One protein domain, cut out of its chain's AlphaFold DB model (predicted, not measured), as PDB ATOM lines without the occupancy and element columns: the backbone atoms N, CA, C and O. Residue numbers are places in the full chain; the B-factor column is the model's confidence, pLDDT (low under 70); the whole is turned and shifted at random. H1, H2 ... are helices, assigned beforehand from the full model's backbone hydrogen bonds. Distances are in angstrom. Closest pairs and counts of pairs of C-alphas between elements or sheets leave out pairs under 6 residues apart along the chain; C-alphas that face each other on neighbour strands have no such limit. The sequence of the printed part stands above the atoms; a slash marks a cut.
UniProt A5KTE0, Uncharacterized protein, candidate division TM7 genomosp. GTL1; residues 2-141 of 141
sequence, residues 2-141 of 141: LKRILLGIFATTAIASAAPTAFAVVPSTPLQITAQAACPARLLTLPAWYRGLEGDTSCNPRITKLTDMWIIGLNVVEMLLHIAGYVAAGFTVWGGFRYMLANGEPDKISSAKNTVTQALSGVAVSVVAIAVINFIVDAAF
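Overview. This is residues 2 to 141 of the 141 residues of an uncharacterized protein of candidate division TM7 genomosp. GTL1 (UniProt A5KTE0). Two long helices, H2 and H3, form a helical hairpin that opens like a narrow V: they meet near the turn between them, and residues 124 to 141, of which 124 to 140 belong to H3, stick out free. A patch of loops packs on the first half of H2 with residues 46 to 49, and from these loops a long free tail, residues 2 to 34, reaches far away and ends in the short helix H1. The printed part has 140 residues with three named helices, in the order H1, H2, H3, and no named strand; the class is all helix. The whole is extended, with a radius of gyration of the C-alphas of 24.3 A and spans of 62 by 49 by 39 A.

Along the chain. Find C-alpha 66 at (42.877, -7.162, 34.313); from there H2, residues 66 to 100, runs 52.1 A to C-alpha 100 at (41.157, 18.904, -10.726). Next look at C-alpha 106, where H3, residues 106 to 140, begins; it runs 50.8 A to C-alpha 140 at (24.839, 4.613, 31.763). H1, residues 2 to 10, is 13.1 A long and begins at C-alpha 2, at (25.720, 44.572, 13.500).

Arrangement. Begin with H2, which touches H3 with residues 88 to 99 alone, while H3 touches it with residues 108 to 119 alone. The closest C-alphas of the two are those of Tyr 99 and Ala 112, 5.3 A apart. Their lines stand at a shallow tilt of 26 degrees and they run opposite ways, 14.1 A from centre to centre, as a helical hairpin. Before H2, look at residues 42 to 43, which pair with residues 46 to 47, antiparallel, in stretches too short to be named strands. H1 touches no helix: it is apart from H2 and from H3. Along the backbones, the O i to N i+4 pairs within hydrogen-bond range are 30 of 31 in H2, 29 of 31 in H3 and 3 of 5 in H1.

Size, cuts and confidence. The two C-alphas farthest apart are those of Lys 3 and Ser 58, at 64.4 A. Without the stretches that stand free, the body has 89 residues and spans 62 by 24 by 12 A. The printed part has no cut. The link from H1 to H2, residues 11 to 65, is long, and the link from H2 to H3, with 5 residues, is tight. Look at the B-factor column for the model's confidence: the mean pLDDT of the printed part is 73.8, and residues 2 to 41, 43 to 44, 55 to 58 and 141 are under 70.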
ATOM      1  N   LEU A   2      24.407  45.085  13.949       58.34
ATOM      2  CA  LEU A   2      25.720  44.572  13.500       58.34
ATOM      3  C   LEU A   2      26.956  45.316  14.069       58.34
ATOM      4  O   LEU A   2      27.965  44.702  14.400       58.34
ATOM      5  N   LYS A   3      26.856  46.636  14.287       52.94
ATOM      6  CA  LYS A   3      27.939  47.478  14.840       52.94
ATOM      7  C   LYS A   3      28.288  47.161  16.310       52.94
ATOM      8  O   LYS A   3      29.394  47.449  16.739       52.94
ATOM      9  N   ARG A   4      27.367  46.542  17.068       54.66
ATOM     10  CA  ARG A   4      27.587  46.129  18.472       54.66
ATOM     11  C   ARG A   4      28.307  44.776  18.575       54.66
ATOM     12  O   ARG A   4      28.991  44.540  19.558       54.66
ATOM     13  N   ILE A   5      28.195  43.932  17.544       61.31
ATOM     14  CA  ILE A   5      28.880  42.631  17.457       61.31
ATOM     15  C   ILE A   5      30.330  42.823  16.982       61.31
ATOM     16  O   ILE A   5      31.243  42.240  17.555       61.31
ATOM     17  N   LEU A   6      30.568  43.723  16.018       55.94
ATOM     18  CA  LEU A   6      31.924  44.040  15.537       55.94
ATOM     19  C   LEU A   6      32.791  44.773  16.577       55.94
ATOM     20  O   LEU A   6      33.987  44.516  16.655       55.94
ATOM     21  N   LEU A   7      32.197  45.628  17.420       55.81
ATOM     22  CA  LEU A   7      32.918  46.256  18.538       55.81
ATOM     23  C   LEU A   7      33.238  45.276  19.681       55.81
ATOM     24  O   LEU A   7      34.194  45.509  20.412       55.81
ATOM     25  N   GLY A   8      32.480  44.182  19.826       53.03
ATOM     26  CA  GLY A   8      32.737  43.154  20.843       53.03
ATOM     27  C   GLY A   8      33.939  42.264  20.517       53.03
ATOM     28  O   GLY A   8      34.683  41.891  21.416       53.03
ATOM     29  N   ILE A   9      34.176  41.982  19.231       60.25
ATOM     30  CA  ILE A   9      35.317  41.168  18.772       60.25
ATOM     31  C   ILE A   9      36.633  41.966  18.838       60.25
ATOM     32  O   ILE A   9      37.694  41.394  19.057       60.25
ATOM     33  N   PHE A  10      36.573  43.295  18.703       49.56
ATOM     34  CA  PHE A  10      37.755  44.163  18.765       49.56
ATOM     35  C   PHE A  10      38.164  44.549  20.201       49.56
ATOM     36  O   PHE A  10      39.262  45.050  20.416       49.56
ATOM     37  N   ALA A  11      37.305  44.312  21.199       49.97
ATOM     38  CA  ALA A  11      37.579  44.643  22.600       49.97
ATOM     39  C   ALA A  11      38.371  43.555  23.352       49.97
ATOM     40  O   ALA A  11      38.899  43.825  24.428       49.97
ATOM     41  N   THR A  12      38.492  42.341  22.804       55.12
ATOM     42  CA  THR A  12      39.262  41.248  23.430       55.12
ATOM     43  C   THR A  12      40.721  41.186  22.977       55.12
ATOM     44  O   THR A  12      41.510  40.467  23.582       55.12
ATOM     45  N   THR A  13      41.125  41.968  21.969       54.34
ATOM     46  CA  THR A  13      42.513  42.014  21.472       54.34
ATOM     47  C   THR A  13      43.350  43.155  22.063       54.34
ATOM     48  O   THR A  13      44.494  43.347  21.659       54.34
ATOM     49  N   ALA A  14      42.826  43.888  23.053       45.62
ATOM     50  CA  ALA A  14      43.476  45.062  23.642       45.62
ATOM     51  C   ALA A  14      43.865  44.903  25.127       45.62
ATOM     52  O   ALA A  14      43.840  45.872  25.881       45.62
ATOM     53  N   ILE A  15      44.272  43.701  25.554       53.59
ATOM     54  CA  ILE A  15      45.079  43.527  26.777       53.59
ATOM     55  C   ILE A  15      46.378  42.825  26.385       53.59
ATOM     56  O   ILE A  15      46.584  41.637  26.609       53.59
ATOM     57  N   ALA A  16      47.253  43.594  25.749       53.41
ATOM     58  CA  ALA A  16      48.665  43.289  25.623       53.41
ATOM     59  C   ALA A  16      49.438  44.506  26.132       53.41
ATOM     60  O   ALA A  16      49.595  45.489  25.416       53.41
ATOM     61  N   SER A  17      49.892  44.470  27.382       56.38
ATOM     62  CA  SER A  17      51.154  45.112  27.767       56.38
ATOM     63  C   SER A  17      51.576  44.707  29.178       56.38
ATOM     64  O   SER A  17      50.763  44.632  30.091       56.38
ATOM     65  N   ALA A  18      52.886  44.493  29.305       52.28
ATOM     66  CA  ALA A  18      53.659  44.292  30.527       52.28
ATOM     67  C   ALA A  18      53.580  42.907  31.197       52.28
ATOM     68  O   ALA A  18      53.136  42.759  32.330       52.28
ATOM     69  N   ALA A  19      54.184  41.908  30.548       51.66
ATOM     70  CA  ALA A  19      54.970  40.916  31.277       51.66
ATOM     71  C   ALA A  19      56.365  40.849  30.629       51.66
ATOM     72  O   ALA A  19      56.451  40.706  29.406       51.66
ATOM     73  N   PRO A  20      57.454  41.034  31.397       46.75
ATOM     74  CA  PRO A  20      58.807  41.002  30.865       46.75
ATOM     75  C   PRO A  20      59.071  39.639  30.232       46.75
ATOM     76  O   PRO A  20      58.833  38.596  30.840       46.75
ATOM     77  N   THR A  21      59.589  39.657  29.006       54.53
ATOM     78  CA  THR A  21      60.154  38.497  28.320       54.53
ATOM     79  C   THR A  21      61.437  38.075  29.031       54.53
ATOM     80  O   THR A  21      62.545  38.295  28.547       54.53
ATOM     81  N   ALA A  22      61.291  37.475  30.206       44.00
ATOM     82  CA  ALA A  22      62.263  36.522  30.688       44.00
ATOM     83  C   ALA A  22      62.007  35.246  29.887       44.00
ATOM     84  O   ALA A  22      61.049  34.516  30.139       44.00
ATOM     85  N   PHE A  23      62.858  34.987  28.896       51.84
ATOM     86  CA  PHE A  23      63.100  33.621  28.467       51.84
ATOM     87  C   PHE A  23      63.680  32.900  29.683       51.84
ATOM     88  O   PHE A  23      64.892  32.827  29.869       51.84
ATOM     89  N   ALA A  24      62.801  32.413  30.557       41.72
ATOM     90  CA  ALA A  24      63.148  31.296  31.396       41.72
ATOM     91  C   ALA A  24      63.448  30.176  30.405       41.72
ATOM     92  O   ALA A  24      62.546  29.584  29.812       41.72
ATOM     93  N   VAL A  25      64.739  29.945  30.173       50.47
ATOM     94  CA  VAL A  25      65.222  28.619  29.831       50.47
ATOM     95  C   VAL A  25      64.654  27.747  30.934       50.47
ATOM     96  O   VAL A  25      65.182  27.710  32.043       50.47
ATOM     97  N   VAL A  26      63.500  27.137  30.662       52.03
ATOM     98  CA  VAL A  26      63.053  25.984  31.419       52.03
ATOM     99  C   VAL A  26      64.244  25.050  31.280       52.03
ATOM    100  O   VAL A  26      64.566  24.693  30.139       52.03
ATOM    101  N   PRO A  27      64.988  24.746  32.362       46.47
ATOM    102  CA  PRO A  27      65.964  23.684  32.268       46.47
ATOM    103  C   PRO A  27      65.169  22.527  31.694       46.47
ATOM    104  O   PRO A  27      64.091  22.218  32.201       46.47
ATOM    105  N   SER A  28      65.623  21.979  30.571       54.97
ATOM    106  CA  SER A  28      65.097  20.736  30.041       54.97
ATOM    107  C   SER A  28      65.395  19.682  31.097       54.97
ATOM    108  O   SER A  28      66.368  18.939  31.001       54.97
ATOM    109  N   THR A  29      64.595  19.675  32.159       51.56
ATOM    110  CA  THR A  29      64.415  18.536  33.017       51.56
ATOM    111  C   THR A  29      64.000  17.463  32.028       51.56
ATOM    112  O   THR A  29      62.944  17.629  31.398       51.56
ATOM    113  N   PRO A  30      64.829  16.434  31.778       49.31
ATOM    114  CA  PRO A  30      64.329  15.271  31.070       49.31
ATOM    115  C   PRO A  30      63.051  14.896  31.806       49.31
ATOM    116  O   PRO A  30      63.076  14.794  33.033       49.31
ATOM    117  N   LEU A  31      61.929  14.861  31.081       48.25
ATOM    118  CA  LEU A  31      60.616  14.622  31.661       48.25
ATOM    119  C   LEU A  31      60.732  13.397  32.559       48.25
ATOM    120  O   LEU A  31      60.887  12.277  32.074       48.25
ATOM    121  N   GLN A  32      60.728  13.636  33.869       45.41
ATOM    122  CA  GLN A  32      60.788  12.589  34.862       45.41
ATOM    123  C   GLN A  32      59.422  11.922  34.839       45.41
ATOM    124  O   GLN A  32      58.472  12.352  35.479       45.41
ATOM    125  N   ILE A  33      59.299  10.901  34.000       42.22
ATOM    126  CA  ILE A  33      59.345   9.541  34.514       42.22
ATOM    127  C   ILE A  33      58.948   9.482  35.998       42.22
ATOM    128  O   ILE A  33      59.768   9.406  36.905       42.22
ATOM    129  N   THR A  34      57.653   9.523  36.253       40.97
ATOM    130  CA  THR A  34      57.082   8.852  37.413       40.97
ATOM    131  C   THR A  34      56.640   7.489  36.887       40.97
ATOM    132  O   THR A  34      55.739   7.413  36.056       40.97
ATOM    133  N   ALA A  35      57.403   6.450  37.247       43.69
ATOM    134  CA  ALA A  35      57.367   5.055  36.761       43.69
ATOM    135  C   ALA A  35      57.680   4.788  35.261       43.69
ATOM    136  O   ALA A  35      57.831   3.638  34.866       43.69
ATOM    137  N   GLN A  36      57.866   5.821  34.432       44.94
ATOM    138  CA  GLN A  36      58.018   5.729  32.963       44.94
ATOM    139  C   GLN A  36      59.472   5.561  32.433       44.94
ATOM    140  O   GLN A  36      59.804   6.049  31.355       44.94
ATOM    141  N   ALA A  37      60.375   4.917  33.183       42.47
ATOM    142  CA  ALA A  37      61.819   5.209  33.130       42.47
ATOM    143  C   ALA A  37      62.659   4.643  31.992       42.47
ATOM    144  O   ALA A  37      63.840   4.969  31.923       42.47
ATOM    145  N   ALA A  38      62.103   3.820  31.111       51.69
ATOM    146  CA  ALA A  38      62.931   3.110  30.141       51.69
ATOM    147  C   ALA A  38      62.498   3.293  28.684       51.69
ATOM    148  O   ALA A  38      63.348   3.170  27.806       51.69
ATOM    149  N   CYS A  39      61.223   3.591  28.390       62.25
ATOM    150  CA  CYS A  39      60.697   3.394  27.033       62.25
ATOM    151  C   CYS A  39      60.003   4.616  26.431       62.25
ATOM    152  O   CYS A  39      59.184   5.257  27.099       62.25
ATOM    153  N   PRO A  40      60.222   4.892  25.132       68.00
ATOM    154  CA  PRO A  40      59.457   5.899  24.416       68.00
ATOM    155  C   PRO A  40      58.010   5.422  24.233       68.00
ATOM    156  O   PRO A  40      57.700   4.611  23.367       68.00
ATOM    157  N   ALA A  41      57.088   5.979  25.017       67.88
ATOM    158  CA  ALA A  41      55.651   5.681  24.934       67.88
ATOM    159  C   ALA A  41      54.976   6.138  23.625       67.88
ATOM    160  O   ALA A  41      53.775   5.927  23.433       67.88
ATOM    161  N   ARG A  42      55.730   6.802  22.745       71.50
ATOM    162  CA  ARG A  42      55.317   7.243  21.416       71.50
ATOM    163  C   ARG A  42      56.475   7.076  20.438       71.50
ATOM    164  O   ARG A  42      57.591   7.489  20.745       71.50
ATOM    165  N   LEU A  43      56.195   6.528  19.258       69.25
ATOM    166  CA  LEU A  43      57.128   6.485  18.130       69.25
ATOM    167  C   LEU A  43      56.617   7.459  17.059       69.25
ATOM    168  O   LEU A  43      55.579   7.224  16.443       69.25
ATOM    169  N   LEU A  44      57.332   8.574  16.881       67.94
ATOM    170  CA  LEU A  44      57.035   9.700  15.976       67.94
ATOM    171  C   LEU A  44      55.735  10.478  16.270       67.94
ATOM    172  O   LEU A  44      55.804  11.665  16.548       67.94
ATOM    173  N   THR A  45      54.573   9.844  16.295       75.06
ATOM    174  CA  THR A  45      53.293  10.385  16.820       75.06
ATOM    175  C   THR A  45      52.373   9.267  17.306       75.06
ATOM    176  O   THR A  45      51.362   9.523  17.956       75.06
ATOM    177  N   LEU A  46      52.736   8.015  17.018       78.56
ATOM    178  CA  LEU A  46      51.918   6.847  17.261       78.56
ATOM    179  C   LEU A  46      52.031   6.460  18.739       78.56
ATOM    180  O   LEU A  46      53.152   6.226  19.209       78.56
ATOM    181  N   PRO A  47      50.913   6.406  19.487       77.62
ATOM    182  CA  PRO A  47      50.929   5.902  20.853       77.62
ATOM    183  C   PRO A  47      51.380   4.445  20.832       77.62
ATOM    184  O   PRO A  47      50.857   3.657  20.055       77.62
ATOM    185  N   ALA A  48      52.359   4.077  21.657       81.75
ATOM    186  CA  ALA A  48      52.779   2.686  21.759       81.75
ATOM    187  C   ALA A  48      51.674   1.838  22.410       81.75
ATOM    188  O   ALA A  48      51.017   2.280  23.351       81.75
ATOM    189  N   TRP A  49      51.508   0.592  21.958       81.69
ATOM    190  CA  TRP A  49      50.502  -0.333  22.502       81.69
ATOM    191  C   TRP A  49      50.701  -0.617  24.002       81.69
ATOM    192  O   TRP A  49      49.736  -0.869  24.717       81.69
ATOM    193  N   TYR A  50      51.945  -0.525  24.486       75.06
ATOM    194  CA  TYR A  50      52.323  -0.752  25.883       75.06
ATOM    195  C   TYR A  50      52.243   0.510  26.771       75.06
ATOM    196  O   TYR A  50      52.709   0.514  27.911       75.06
ATOM    197  N   ARG A  51      51.699   1.622  26.260       76.50
ATOM    198  CA  ARG A  51      51.620   2.901  26.982       76.50
ATOM    199  C   ARG A  51      50.735   2.782  28.233       76.50
ATOM    200  O   ARG A  51      49.571   2.423  28.143       76.50
ATOM    201  N   GLY A  52      51.264   3.153  29.398       73.06
ATOM    202  CA  GLY A  52      50.511   3.118  30.661       73.06
ATOM    203  C   GLY A  52      50.597   1.790  31.419       73.06
ATOM    204  O   GLY A  52      49.885   1.623  32.403       73.06
ATOM    205  N   LEU A  53      51.471   0.875  30.988       73.00
ATOM    206  CA  LEU A  53      51.812  -0.328  31.738       73.00
ATOM    207  C   LEU A  53      53.053  -0.103  32.597       73.00
ATOM    208  O   LEU A  53      53.980   0.602  32.199       73.00
ATOM    209  N   GLU A  54      53.069  -0.732  33.769       70.62
ATOM    210  CA  GLU A  54      54.212  -0.708  34.676       70.62
ATOM    211  C   GLU A  54      55.376  -1.502  34.052       70.62
ATOM    212  O   GLU A  54      55.222  -2.661  33.643       70.62
ATOM    213  N   GLY A  55      56.532  -0.851  33.905       63.56
ATOM    214  CA  GLY A  55      57.705  -1.392  33.222       63.56
ATOM    215  C   GLY A  55      58.965  -1.295  34.076       63.56
ATOM    216  O   GLY A  55      59.133  -0.370  34.864       63.56
ATOM    217  N   ASP A  56      59.858  -2.267  33.908       64.00
ATOM    218  CA  ASP A  56      61.194  -2.255  34.509       64.00
ATOM    219  C   ASP A  56      62.142  -1.321  33.722       64.00
ATOM    220  O   ASP A  56      61.899  -0.981  32.560       64.00
ATOM    221  N   THR A  57      63.274  -0.979  34.329       67.69
ATOM    222  CA  THR A  57      64.443  -0.280  33.770       67.69
ATOM    223  C   THR A  57      64.975  -0.855  32.445       67.69
ATOM    224  O   THR A  57      65.693  -0.161  31.735       67.69
ATOM    225  N   SER A  58      64.588  -2.085  32.075       66.94
ATOM    226  CA  SER A  58      64.958  -2.772  30.821       66.94
ATOM    227  C   SER A  58      63.849  -2.818  29.753       66.94
ATOM    228  O   SER A  58      63.887  -3.660  28.859       66.94
ATOM    229  N   CYS A  59      62.840  -1.949  29.816       70.75
ATOM    230  CA  CYS A  59      61.790  -1.861  28.793       70.75
ATOM    231  C   CYS A  59      60.944  -3.116  28.546       70.75
ATOM    232  O   CYS A  59      60.467  -3.355  27.436       70.75
ATOM    233  N   ASN A  60      60.703  -3.907  29.586       76.62
ATOM    234  CA  ASN A  60      59.812  -5.051  29.481       76.62
ATOM    235  C   ASN A  60      58.457  -4.735  30.141       76.62
ATOM    236  O   ASN A  60      58.430  -4.554  31.365       76.62
ATOM    237  N   PRO A  61      57.342  -4.670  29.386       75.62
ATOM    238  CA  PRO A  61      56.027  -4.415  29.966       75.62
ATOM    239  C   PRO A  61      55.588  -5.606  30.825       75.62
ATOM    240  O   PRO A  61      55.714  -6.760  30.404       75.62
ATOM    241  N   ARG A  62      55.068  -5.347  32.032       74.31
ATOM    242  CA  ARG A  62      54.456  -6.387  32.873       74.31
ATOM    243  C   ARG A  62      52.940  -6.223  32.905       74.31
ATOM    244  O   ARG A  62      52.432  -5.146  33.185       74.31
ATOM    245  N   ILE A  63      52.233  -7.319  32.630       75.88
ATOM    246  CA  ILE A  63      50.772  -7.419  32.725       75.88
ATOM    247  C   ILE A  63      50.462  -7.995  34.102       75.88
ATOM    248  O   ILE A  63      50.756  -9.167  34.343       75.88
ATOM    249  N   THR A  64      49.932  -7.190  35.019       78.69
ATOM    250  CA  THR A  64      49.657  -7.652  36.397       78.69
ATOM    251  C   THR A  64      48.192  -7.513  36.789       78.69
ATOM    252  O   THR A  64      47.740  -8.204  37.703       78.69
ATOM    253  N   LYS A  65      47.420  -6.677  36.087       82.25
ATOM    254  CA  LYS A  65      46.010  -6.399  36.388       82.25
ATOM    255  C   LYS A  65      45.133  -6.680  35.170       82.25
ATOM    256  O   LYS A  65      45.551  -6.490  34.033       82.25
ATOM    257  N   LEU A  66      43.868  -7.057  35.398       79.75
ATOM    258  CA  LEU A  66      42.877  -7.162  34.313       79.75
ATOM    259  C   LEU A  66      42.624  -5.805  33.636       79.75
ATOM    260  O   LEU A  66      42.356  -5.753  32.439       79.75
ATOM    261  N   THR A  67      42.768  -4.702  34.374       82.56
ATOM    262  CA  THR A  67      42.677  -3.340  33.830       82.56
ATOM    263  C   THR A  67      43.740  -3.072  32.761       82.56
ATOM    264  O   THR A  67      43.467  -2.347  31.807       82.56
ATOM    265  N   ASP A  68      44.910  -3.713  32.856       81.94
ATOM    266  CA  ASP A  68      45.986  -3.571  31.869       81.94
ATOM    267  C   ASP A  68      45.545  -4.129  30.504       81.94
ATOM    268  O   ASP A  68      45.868  -3.553  29.467       81.94
ATOM    269  N   MET A  69      44.739  -5.201  30.490       82.12
ATOM    270  CA  MET A  69      44.200  -5.789  29.255       82.12
ATOM    271  C   MET A  69      43.252  -4.821  28.533       82.12
ATOM    272  O   MET A  69      43.327  -4.685  27.310       82.12
ATOM    273  N   TRP A  70      42.401  -4.109  29.278       86.31
ATOM    274  CA  TRP A  70      41.519  -3.087  28.708       86.31
ATOM    275  C   TRP A  70      42.303  -1.881  28.173       86.31
ATOM    276  O   TRP A  70      42.037  -1.412  27.066       86.31
ATOM    277  N   ILE A  71      43.306  -1.411  28.921       83.31
ATOM    278  CA  ILE A  71      44.151  -0.272  28.526       83.31
ATOM    279  C   ILE A  71      44.930  -0.580  27.242       83.31
ATOM    280  O   ILE A  71      44.982   0.268  26.350       83.31
ATOM    281  N   ILE A  72      45.478  -1.793  27.103       85.81
ATOM    282  CA  ILE A  72      46.131  -2.225  25.856       85.81
ATOM    283  C   ILE A  72      45.150  -2.140  24.688       85.81
ATOM    284  O   ILE A  72      45.490  -1.575  23.649       85.81
ATOM    285  N   GLY A  73      43.930  -2.663  24.861       86.12
ATOM    286  CA  GLY A  73      42.891  -2.594  23.834       86.12
ATOM    287  C   GLY A  73      42.598  -1.156  23.408       86.12
ATOM    288  O   GLY A  73      42.605  -0.848  22.215       86.12
ATOM    289  N   LEU A  74      42.427  -0.254  24.375       87.12
ATOM    290  CA  LEU A  74      42.132   1.151  24.112       87.12
ATOM    291  C   LEU A  74      43.290   1.874  23.398       87.12
ATOM    292  O   LEU A  74      43.056   2.613  22.443       87.12
ATOM    293  N   ASN A  75      44.540   1.609  23.790       86.19
ATOM    294  CA  ASN A  75      45.723   2.176  23.135       86.19
ATOM    295  C   ASN A  75      45.908   1.667  21.701       86.19
ATOM    296  O   ASN A  75      46.320   2.424  20.821       86.19
ATOM    297  N   VAL A  76      45.626   0.385  21.449       88.06
ATOM    298  CA  VAL A  76      45.685  -0.187  20.096       88.06
ATOM    299  C   VAL A  76      44.632   0.465  19.206       88.06
ATOM    300  O   VAL A  76      44.934   0.839  18.073       88.06
ATOM    301  N   VAL A  77      43.420   0.675  19.727       89.31
ATOM    302  CA  VAL A  77      42.377   1.428  19.023       89.31
ATOM    303  C   VAL A  77      42.842   2.864  18.750       89.31
ATOM    304  O   VAL A  77      42.764   3.303  17.607       89.31
ATOM    305  N   GLU A  78      43.418   3.572  19.728       87.38
ATOM    306  CA  GLU A  78      43.974   4.926  19.529       87.38
ATOM    307  C   GLU A  78      45.052   4.955  18.428       87.38
ATOM    308  O   GLU A  78      45.073   5.871  17.598       87.38
ATOM    309  N   MET A  79      45.921   3.941  18.374       88.12
ATOM    310  CA  MET A  79      46.938   3.796  17.329       88.12
ATOM    311  C   MET A  79      46.300   3.593  15.946       88.12
ATOM    312  O   MET A  79      46.687   4.268  14.988       88.12
ATOM    313  N   LEU A  80      45.297   2.716  15.837       88.62
ATOM    314  CA  LEU A  80      44.558   2.488  14.591       88.62
ATOM    315  C   LEU A  80      43.804   3.742  14.135       88.62
ATOM    316  O   LEU A  80      43.797   4.037  12.942       88.62
ATOM    317  N   LEU A  81      43.227   4.510  15.063       87.12
ATOM    318  CA  LEU A  81      42.552   5.776  14.764       87.12
ATOM    319  C   LEU A  81      43.525   6.823  14.205       87.12
ATOM    320  O   LEU A  81      43.189   7.508  13.240       87.12
ATOM    321  N   HIS A  82      44.741   6.920  14.750       87.81
ATOM    322  CA  HIS A  82      45.772   7.808  14.199       87.81
ATOM    323  C   HIS A  82      46.168   7.393  12.779       87.81
ATOM    324  O   HIS A  82      46.205   8.234  11.880       87.81
ATOM    325  N   ILE A  83      46.422   6.099  12.556       89.31
ATOM    326  CA  ILE A  83      46.769   5.569  11.228       89.31
ATOM    327  C   ILE A  83      45.627   5.824  10.237       89.31
ATOM    328  O   ILE A  83      45.870   6.320   9.137       89.31
ATOM    329  N   ALA A  84      44.383   5.557  10.635       88.06
ATOM    330  CA  ALA A  84      43.204   5.831   9.824       88.06
ATOM    331  C   ALA A  84      43.076   7.324   9.484       88.06
ATOM    332  O   ALA A  84      42.782   7.658   8.338       88.06
ATOM    333  N   GLY A  85      43.368   8.222  10.432       88.06
ATOM    334  CA  GLY A  85      43.398   9.668  10.199       88.06
ATOM    335  C   GLY A  85      44.430  10.081   9.144       88.06
ATOM    336  O   GLY A  85      44.102  10.828   8.219       88.06
ATOM    337  N   TYR A  86      45.651   9.546   9.219       89.19
ATOM    338  CA  TYR A  86      46.686   9.803   8.210       89.19
ATOM    339  C   TYR A  86      46.298   9.269   6.826       89.19
ATOM    340  O   TYR A  86      46.473   9.960   5.820       89.19
ATOM    341  N   VAL A  87      45.727   8.065   6.766       89.62
ATOM    342  CA  VAL A  87      45.253   7.459   5.514       89.62
ATOM    343  C   VAL A  87      44.096   8.267   4.915       89.62
ATOM    344  O   VAL A  87      44.114   8.569   3.720       89.62
ATOM    345  N   ALA A  88      43.127   8.690   5.730       86.12
ATOM    346  CA  ALA A  88      42.004   9.520   5.300       86.12
ATOM    347  C   ALA A  88      42.462  10.879   4.744       86.12
ATOM    348  O   ALA A  88      41.961  11.326   3.705       86.12
ATOM    349  N   ALA A  89      43.454  11.515   5.377       87.31
ATOM    350  CA  ALA A  89      44.064  12.737   4.860       87.31
ATOM    351  C   ALA A  89      44.731  12.503   3.490       87.31
ATOM    352  O   ALA A  89      44.519  13.282   2.559       87.31
ATOM    353  N   GLY A  90      45.460  11.393   3.329       89.88
ATOM    354  CA  GLY A  90      46.078  11.011   2.054       89.88
ATOM    355  C   GLY A  90      45.059  10.800   0.928       89.88
ATOM    356  O   GLY A  90      45.200  11.373  -0.155       89.88
ATOM    357  N   PHE A  91      43.988  10.041   1.190       84.19
ATOM    358  CA  PHE A  91      42.914   9.818   0.214       84.19
ATOM    359  C   PHE A  91      42.153  11.100  -0.140       84.19
ATOM    360  O   PHE A  91      41.780  11.278  -1.300       84.19
ATOM    361  N   THR A  92      41.968  12.014   0.816       85.44
ATOM    362  CA  THR A  92      41.328  13.319   0.573       85.44
ATOM    363  C   THR A  92      42.122  14.144  -0.436       85.44
ATOM    364  O   THR A  92      41.558  14.661  -1.404       85.44
ATOM    365  N   VAL A  93      43.444  14.221  -0.259       88.44
ATOM    366  CA  VAL A  93      44.330  14.942  -1.183       88.44
ATOM    367  C   VAL A  93      44.323  14.278  -2.560       88.44
ATOM    368  O   VAL A  93      44.137  14.954  -3.572       88.44
ATOM    369  N   TRP A  94      44.450  12.950  -2.615       84.25
ATOM    370  CA  TRP A  94      44.468  12.214  -3.881       84.25
ATOM    371  C   TRP A  94      43.153  12.340  -4.671       84.25
ATOM    372  O   TRP A  94      43.173  12.577  -5.882       84.25
ATOM    373  N   GLY A  95      42.004  12.265  -3.991       81.69
ATOM    374  CA  GLY A  95      40.688  12.478  -4.598       81.69
ATOM    375  C   GLY A  95      40.498  13.905  -5.126       81.69
ATOM    376  O   GLY A  95      39.964  14.088  -6.222       81.69
ATOM    377  N   GLY A  96      41.001  14.908  -4.397       83.19
ATOM    378  CA  GLY A  96      40.986  16.311  -4.823       83.19
ATOM    379  C   GLY A  96      41.825  16.561  -6.080       83.19
ATOM    380  O   GLY A  96      41.337  17.166  -7.036       83.19
ATOM    381  N   PHE A  97      43.049  16.027  -6.130       85.00
ATOM    382  CA  PHE A  97      43.904  16.132  -7.320       85.00
ATOM    383  C   PHE A  97      43.270  15.464  -8.544       85.00
ATOM    384  O   PHE A  97      43.273  16.035  -9.636       85.00
ATOM    385  N   ARG A  98      42.669  14.283  -8.372       80.94
ATOM    386  CA  ARG A  98      41.998  13.574  -9.469       80.94
ATOM    387  C   ARG A  98      40.788  14.339 -10.011       80.94
ATOM    388  O   ARG A  98      40.542  14.292 -11.214       80.94
ATOM    389  N   TYR A  99      40.071  15.067  -9.152       79.94
ATOM    390  CA  TYR A  99      38.973  15.945  -9.564       79.94
ATOM    391  C   TYR A  99      39.470  17.132 -10.402       79.94
ATOM    392  O   TYR A  99      38.898  17.422 -11.450       79.94
ATOM    393  N   MET A 100      40.566  17.777  -9.987       83.00
ATOM    394  CA  MET A 100      41.157  18.904 -10.726       83.00
ATOM    395  C   MET A 100      41.705  18.486 -12.099       83.00
ATOM    396  O   MET A 100      41.581  19.231 -13.067       83.00
ATOM    397  N   LEU A 101      42.272  17.282 -12.208       83.44
ATOM    398  CA  LEU A 101      42.881  16.767 -13.443       83.44
ATOM    399  C   LEU A 101      41.871  16.208 -14.462       83.44
ATOM    400  O   LEU A 101      42.261  15.846 -15.574       83.44
ATOM    401  N   ALA A 102      40.582  16.132 -14.121       78.31
ATOM    402  CA  ALA A 102      39.568  15.484 -14.952       78.31
ATOM    403  C   ALA A 102      39.237  16.229 -16.266       78.31
ATOM    404  O   ALA A 102      38.544  15.652 -17.099       78.31
ATOM    405  N   ASN A 103      39.738  17.459 -16.477       77.62
ATOM    406  CA  ASN A 103      39.717  18.217 -17.749       77.62
ATOM    407  C   ASN A 103      38.390  18.158 -18.549       77.62
ATOM    408  O   ASN A 103      38.388  18.193 -19.774       77.62
ATOM    409  N   GLY A 104      37.244  18.073 -17.864       74.50
ATOM    410  CA  GLY A 104      35.922  18.063 -18.500       74.50
ATOM    411  C   GLY A 104      35.444  16.711 -19.045       74.50
ATOM    412  O   GLY A 104      34.355  16.659 -19.609       74.50
ATOM    413  N   GLU A 105      36.181  15.614 -18.846       81.56
ATOM    414  CA  GLU A 105      35.714  14.279 -19.234       81.56
ATOM    415  C   GLU A 105      34.649  13.791 -18.229       81.56
ATOM    416  O   GLU A 105      34.960  13.596 -17.045       81.56
ATOM    417  N   PRO A 106      33.381  13.606 -18.649       79.50
ATOM    418  CA  PRO A 106      32.261  13.395 -17.730       79.50
ATOM    419  C   PRO A 106      32.419  12.129 -16.879       79.50
ATOM    420  O   PRO A 106      32.003  12.107 -15.720       79.50
ATOM    421  N   ASP A 107      33.087  11.111 -17.417       83.75
ATOM    422  CA  ASP A 107      33.319   9.838 -16.736       83.75
ATOM    423  C   ASP A 107      34.308   9.981 -15.562       83.75
ATOM    424  O   ASP A 107      34.079   9.499 -14.448       83.75
ATOM    425  N   LYS A 108      35.368  10.777 -15.754       78.12
ATOM    426  CA  LYS A 108      36.352  11.086 -14.704       78.12
ATOM    427  C   LYS A 108      35.785  12.026 -13.644       78.12
ATOM    428  O   LYS A 108      36.082  11.854 -12.463       78.12
ATOM    429  N   ILE A 109      34.931  12.971 -14.042       81.00
ATOM    430  CA  ILE A 109      34.215  13.862 -13.115       81.00
ATOM    431  C   ILE A 109      33.234  13.060 -12.245       81.00
ATOM    432  O   ILE A 109      33.180  13.273 -11.034       81.00
ATOM    433  N   SER A 110      32.485  12.127 -12.839       82.38
ATOM    434  CA  SER A 110      31.566  11.222 -12.131       82.38
ATOM    435  C   SER A 110      32.303  10.358 -11.101       82.38
ATOM    436  O   SER A 110      31.956  10.352  -9.916       82.38
ATOM    437  N   SER A 111      33.386   9.698 -11.523       79.44
ATOM    438  CA  SER A 111      34.202   8.853 -10.643       79.44
ATOM    439  C   SER A 111      34.841   9.647  -9.492       79.44
ATOM    440  O   SER A 111      34.826   9.206  -8.337       79.44
ATOM    441  N   ALA A 112      35.340  10.856  -9.770       78.06
ATOM    442  CA  ALA A 112      35.904  11.737  -8.752       78.06
ATOM    443  C   ALA A 112      34.842  12.218  -7.749       78.06
ATOM    444  O   ALA A 112      35.081  12.170  -6.543       78.06
ATOM    445  N   LYS A 113      33.644  12.599  -8.216       79.50
ATOM    446  CA  LYS A 113      32.517  12.957  -7.338       79.50
ATOM    447  C   LYS A 113      32.125  11.803  -6.423       79.50
ATOM    448  O   LYS A 113      32.006  12.011  -5.222       79.50
ATOM    449  N   ASN A 114      31.997  10.587  -6.955       84.06
ATOM    450  CA  ASN A 114      31.675   9.412  -6.142       84.06
ATOM    451  C   ASN A 114      32.743   9.135  -5.077       84.06
ATOM    452  O   ASN A 114      32.400   8.831  -3.938       84.06
ATOM    453  N   THR A 115      34.022   9.305  -5.419       82.75
ATOM    454  CA  THR A 115      35.135   9.149  -4.469       82.75
ATOM    455  C   THR A 115      35.053  10.180  -3.337       82.75
ATOM    456  O   THR A 115      35.173   9.824  -2.166       82.75
ATOM    457  N   VAL A 116      34.790  11.450  -3.664       83.38
ATOM    458  CA  VAL A 116      34.654  12.524  -2.666       83.38
ATOM    459  C   VAL A 116      33.422  12.314  -1.785       83.38
ATOM    460  O   VAL A 116      33.516  12.462  -0.569       83.38
ATOM    461  N   THR A 117      32.283  11.917  -2.356       86.06
ATOM    462  CA  THR A 117      31.059  11.637  -1.588       86.06
ATOM    463  C   THR A 117      31.255  10.469  -0.620       86.06
ATOM    464  O   THR A 117      30.828  10.551   0.530       86.06
ATOM    465  N   GLN A 118      31.947   9.406  -1.044       85.00
ATOM    466  CA  GLN A 118      32.281   8.282  -0.164       85.00
ATOM    467  C   GLN A 118      33.223   8.713   0.969       85.00
ATOM    468  O   GLN A 118      32.948   8.409   2.131       85.00
ATOM    469  N   ALA A 119      34.266   9.493   0.668       83.75
ATOM    470  CA  ALA A 119      35.159  10.046   1.687       83.75
ATOM    471  C   ALA A 119      34.406  10.934   2.697       83.75
ATOM    472  O   ALA A 119      34.588  10.792   3.908       83.75
ATOM    473  N   LEU A 120      33.500  11.792   2.216       87.19
ATOM    474  CA  LEU A 120      32.688  12.662   3.067       87.19
ATOM    475  C   LEU A 120      31.732  11.859   3.961       87.19
ATOM    476  O   LEU A 120      31.582  12.185   5.139       87.19
ATOM    477  N   SER A 121      31.128  10.788   3.438       89.38
ATOM    478  CA  SER A 121      30.244   9.916   4.222       89.38
ATOM    479  C   SER A 121      30.975   9.214   5.374       89.38
ATOM    480  O   SER A 121      30.437   9.146   6.477       89.38
ATOM    481  N   GLY A 122      32.227   8.781   5.175       85.12
ATOM    482  CA  GLY A 122      33.038   8.170   6.237       85.12
ATOM    483  C   GLY A 122      33.382   9.146   7.367       85.12
ATOM    484  O   GLY A 122      33.297   8.797   8.548       85.12
ATOM    485  N   VAL A 123      33.699  10.400   7.022       86.56
ATOM    486  CA  VAL A 123      33.918  11.463   8.018       86.56
ATOM    487  C   VAL A 123      32.622  11.779   8.764       86.56
ATOM    488  O   VAL A 123      32.630  11.861   9.990       86.56
ATOM    489  N   ALA A 124      31.498  11.887   8.053       91.81
ATOM    490  CA  ALA A 124      30.197  12.140   8.666       91.81
ATOM    491  C   ALA A 124      29.812  11.045   9.676       91.81
ATOM    492  O   ALA A 124      29.425  11.361  10.801       91.81
ATOM    493  N   VAL A 125      29.987   9.767   9.322       92.81
ATOM    494  CA  VAL A 125      29.725   8.634  10.231       92.81
ATOM    495  C   VAL A 125      30.623   8.693  11.467       92.81
ATOM    496  O   VAL A 125      30.146   8.472  12.579       92.81
ATOM    497  N   SER A 126      31.896   9.054  11.299       90.56
ATOM    498  CA  SER A 126      32.843   9.182  12.416       90.56
ATOM    499  C   SER A 126      32.418  10.263  13.417       90.56
ATOM    500  O   SER A 126      32.492  10.046  14.625       90.56
ATOM    501  N   VAL A 127      31.916  11.408  12.937       91.19
ATOM    502  CA  VAL A 127      31.407  12.491  13.803       91.19
ATOM    503  C   VAL A 127      30.143  12.057  14.549       91.19
ATOM    504  O   VAL A 127      30.016  12.308  15.748       91.19
ATOM    505  N   VAL A 128      29.224  11.370  13.865       94.56
ATOM    506  CA  VAL A 128      27.983  10.873  14.481       94.56
ATOM    507  C   VAL A 128      28.271   9.809  15.544       94.56
ATOM    508  O   VAL A 128      27.631   9.812  16.593       94.56
ATOM    509  N   ALA A 129      29.264   8.942  15.329       93.44
ATOM    510  CA  ALA A 129      29.641   7.909  16.293       93.44
ATOM    511  C   ALA A 129      30.022   8.491  17.666       93.44
ATOM    512  O   ALA A 129      29.624   7.945  18.691       93.44
ATOM    513  N   ILE A 130      30.726   9.629  17.696       91.00
ATOM    514  CA  ILE A 130      31.120  10.299  18.948       91.00
ATOM    515  C   ILE A 130      29.880  10.745  19.732       91.00
ATOM    516  O   ILE A 130      29.809  10.539  20.942       91.00
ATOM    517  N   ALA A 131      28.883  11.308  19.046       93.50
ATOM    518  CA  ALA A 131      27.640  11.733  19.684       93.50
ATOM    519  C   ALA A 131      26.883  10.546  20.301       93.50
ATOM    520  O   ALA A 131      26.387  10.648  21.419       93.50
ATOM    521  N   VAL A 132      26.840   9.409  19.597       93.19
ATOM    522  CA  VAL A 132      26.191   8.185  20.090       93.19
ATOM    523  C   VAL A 132      26.926   7.606  21.299       93.19
ATOM    524  O   VAL A 132      26.281   7.244  22.279       93.19
ATOM    525  N   ILE A 133      28.261   7.540  21.268       92.81
ATOM    526  CA  ILE A 133      29.055   7.032  22.398       92.81
ATOM    527  C   ILE A 133      28.837   7.907  23.632       92.81
ATOM    528  O   ILE A 133      28.556   7.375  24.702       92.81
ATOM    529  N   ASN A 134      28.906   9.232  23.477       93.12
ATOM    530  CA  ASN A 134      28.684  10.159  24.587       93.12
ATOM    531  C   ASN A 134      27.263  10.033  25.147       93.12
ATOM    532  O   ASN A 134      27.098   9.992  26.357       93.12
ATOM    533  N   PHE A 135      26.254   9.867  24.284       94.44
ATOM    534  CA  PHE A 135      24.880   9.625  24.725       94.44
ATOM    535  C   PHE A 135      24.742   8.337  25.553       94.44
ATOM    536  O   PHE A 135      24.024   8.325  26.546       94.44
ATOM    537  N   ILE A 136      25.434   7.256  25.173       94.75
ATOM    538  CA  ILE A 136      25.412   5.995  25.933       94.75
ATOM    539  C   ILE A 136      26.146   6.145  27.268       94.75
ATOM    540  O   ILE A 136      25.658   5.648  28.276       94.75
ATOM    541  N   VAL A 137      27.303   6.811  27.283       93.88
ATOM    542  CA  VAL A 137      28.078   7.038  28.512       93.88
ATOM    543  C   VAL A 137      27.281   7.896  29.494       93.88
ATOM    544  O   VAL A 137      27.138   7.496  30.644       93.88
ATOM    545  N   ASP A 138      26.688   8.998  29.036       91.62
ATOM    546  CA  ASP A 138      25.857   9.872  29.874       91.62
ATOM    547  C   ASP A 138      24.564   9.188  30.353       91.62
ATOM    548  O   ASP A 138      24.022   9.567  31.383       91.62
ATOM    549  N   ALA A 139      24.044   8.201  29.614       84.06
ATOM    550  CA  ALA A 139      22.856   7.442  30.012       84.06
ATOM    551  C   ALA A 139      23.163   6.244  30.935       84.06
ATOM    552  O   ALA A 139      22.244   5.707  31.556       84.06
ATOM    553  N   ALA A 140      24.414   5.777  30.980       73.38
ATOM    554  CA  ALA A 140      24.839   4.613  31.763       73.38
ATOM    555  C   ALA A 140      25.401   4.971  33.152       73.38
ATOM    556  O   ALA A 140      25.546   4.070  33.985       73.38
ATOM    557  N   PHE A 141      25.711   6.246  33.394       52.75
ATOM    558  CA  PHE A 141      26.157   6.803  34.678       52.75
ATOM    559  C   PHE A 141      25.144   7.816  35.218       52.75
ATOM    560  O   PHE A 141      25.160   8.035  36.452       52.75
TER     561      PHE A 141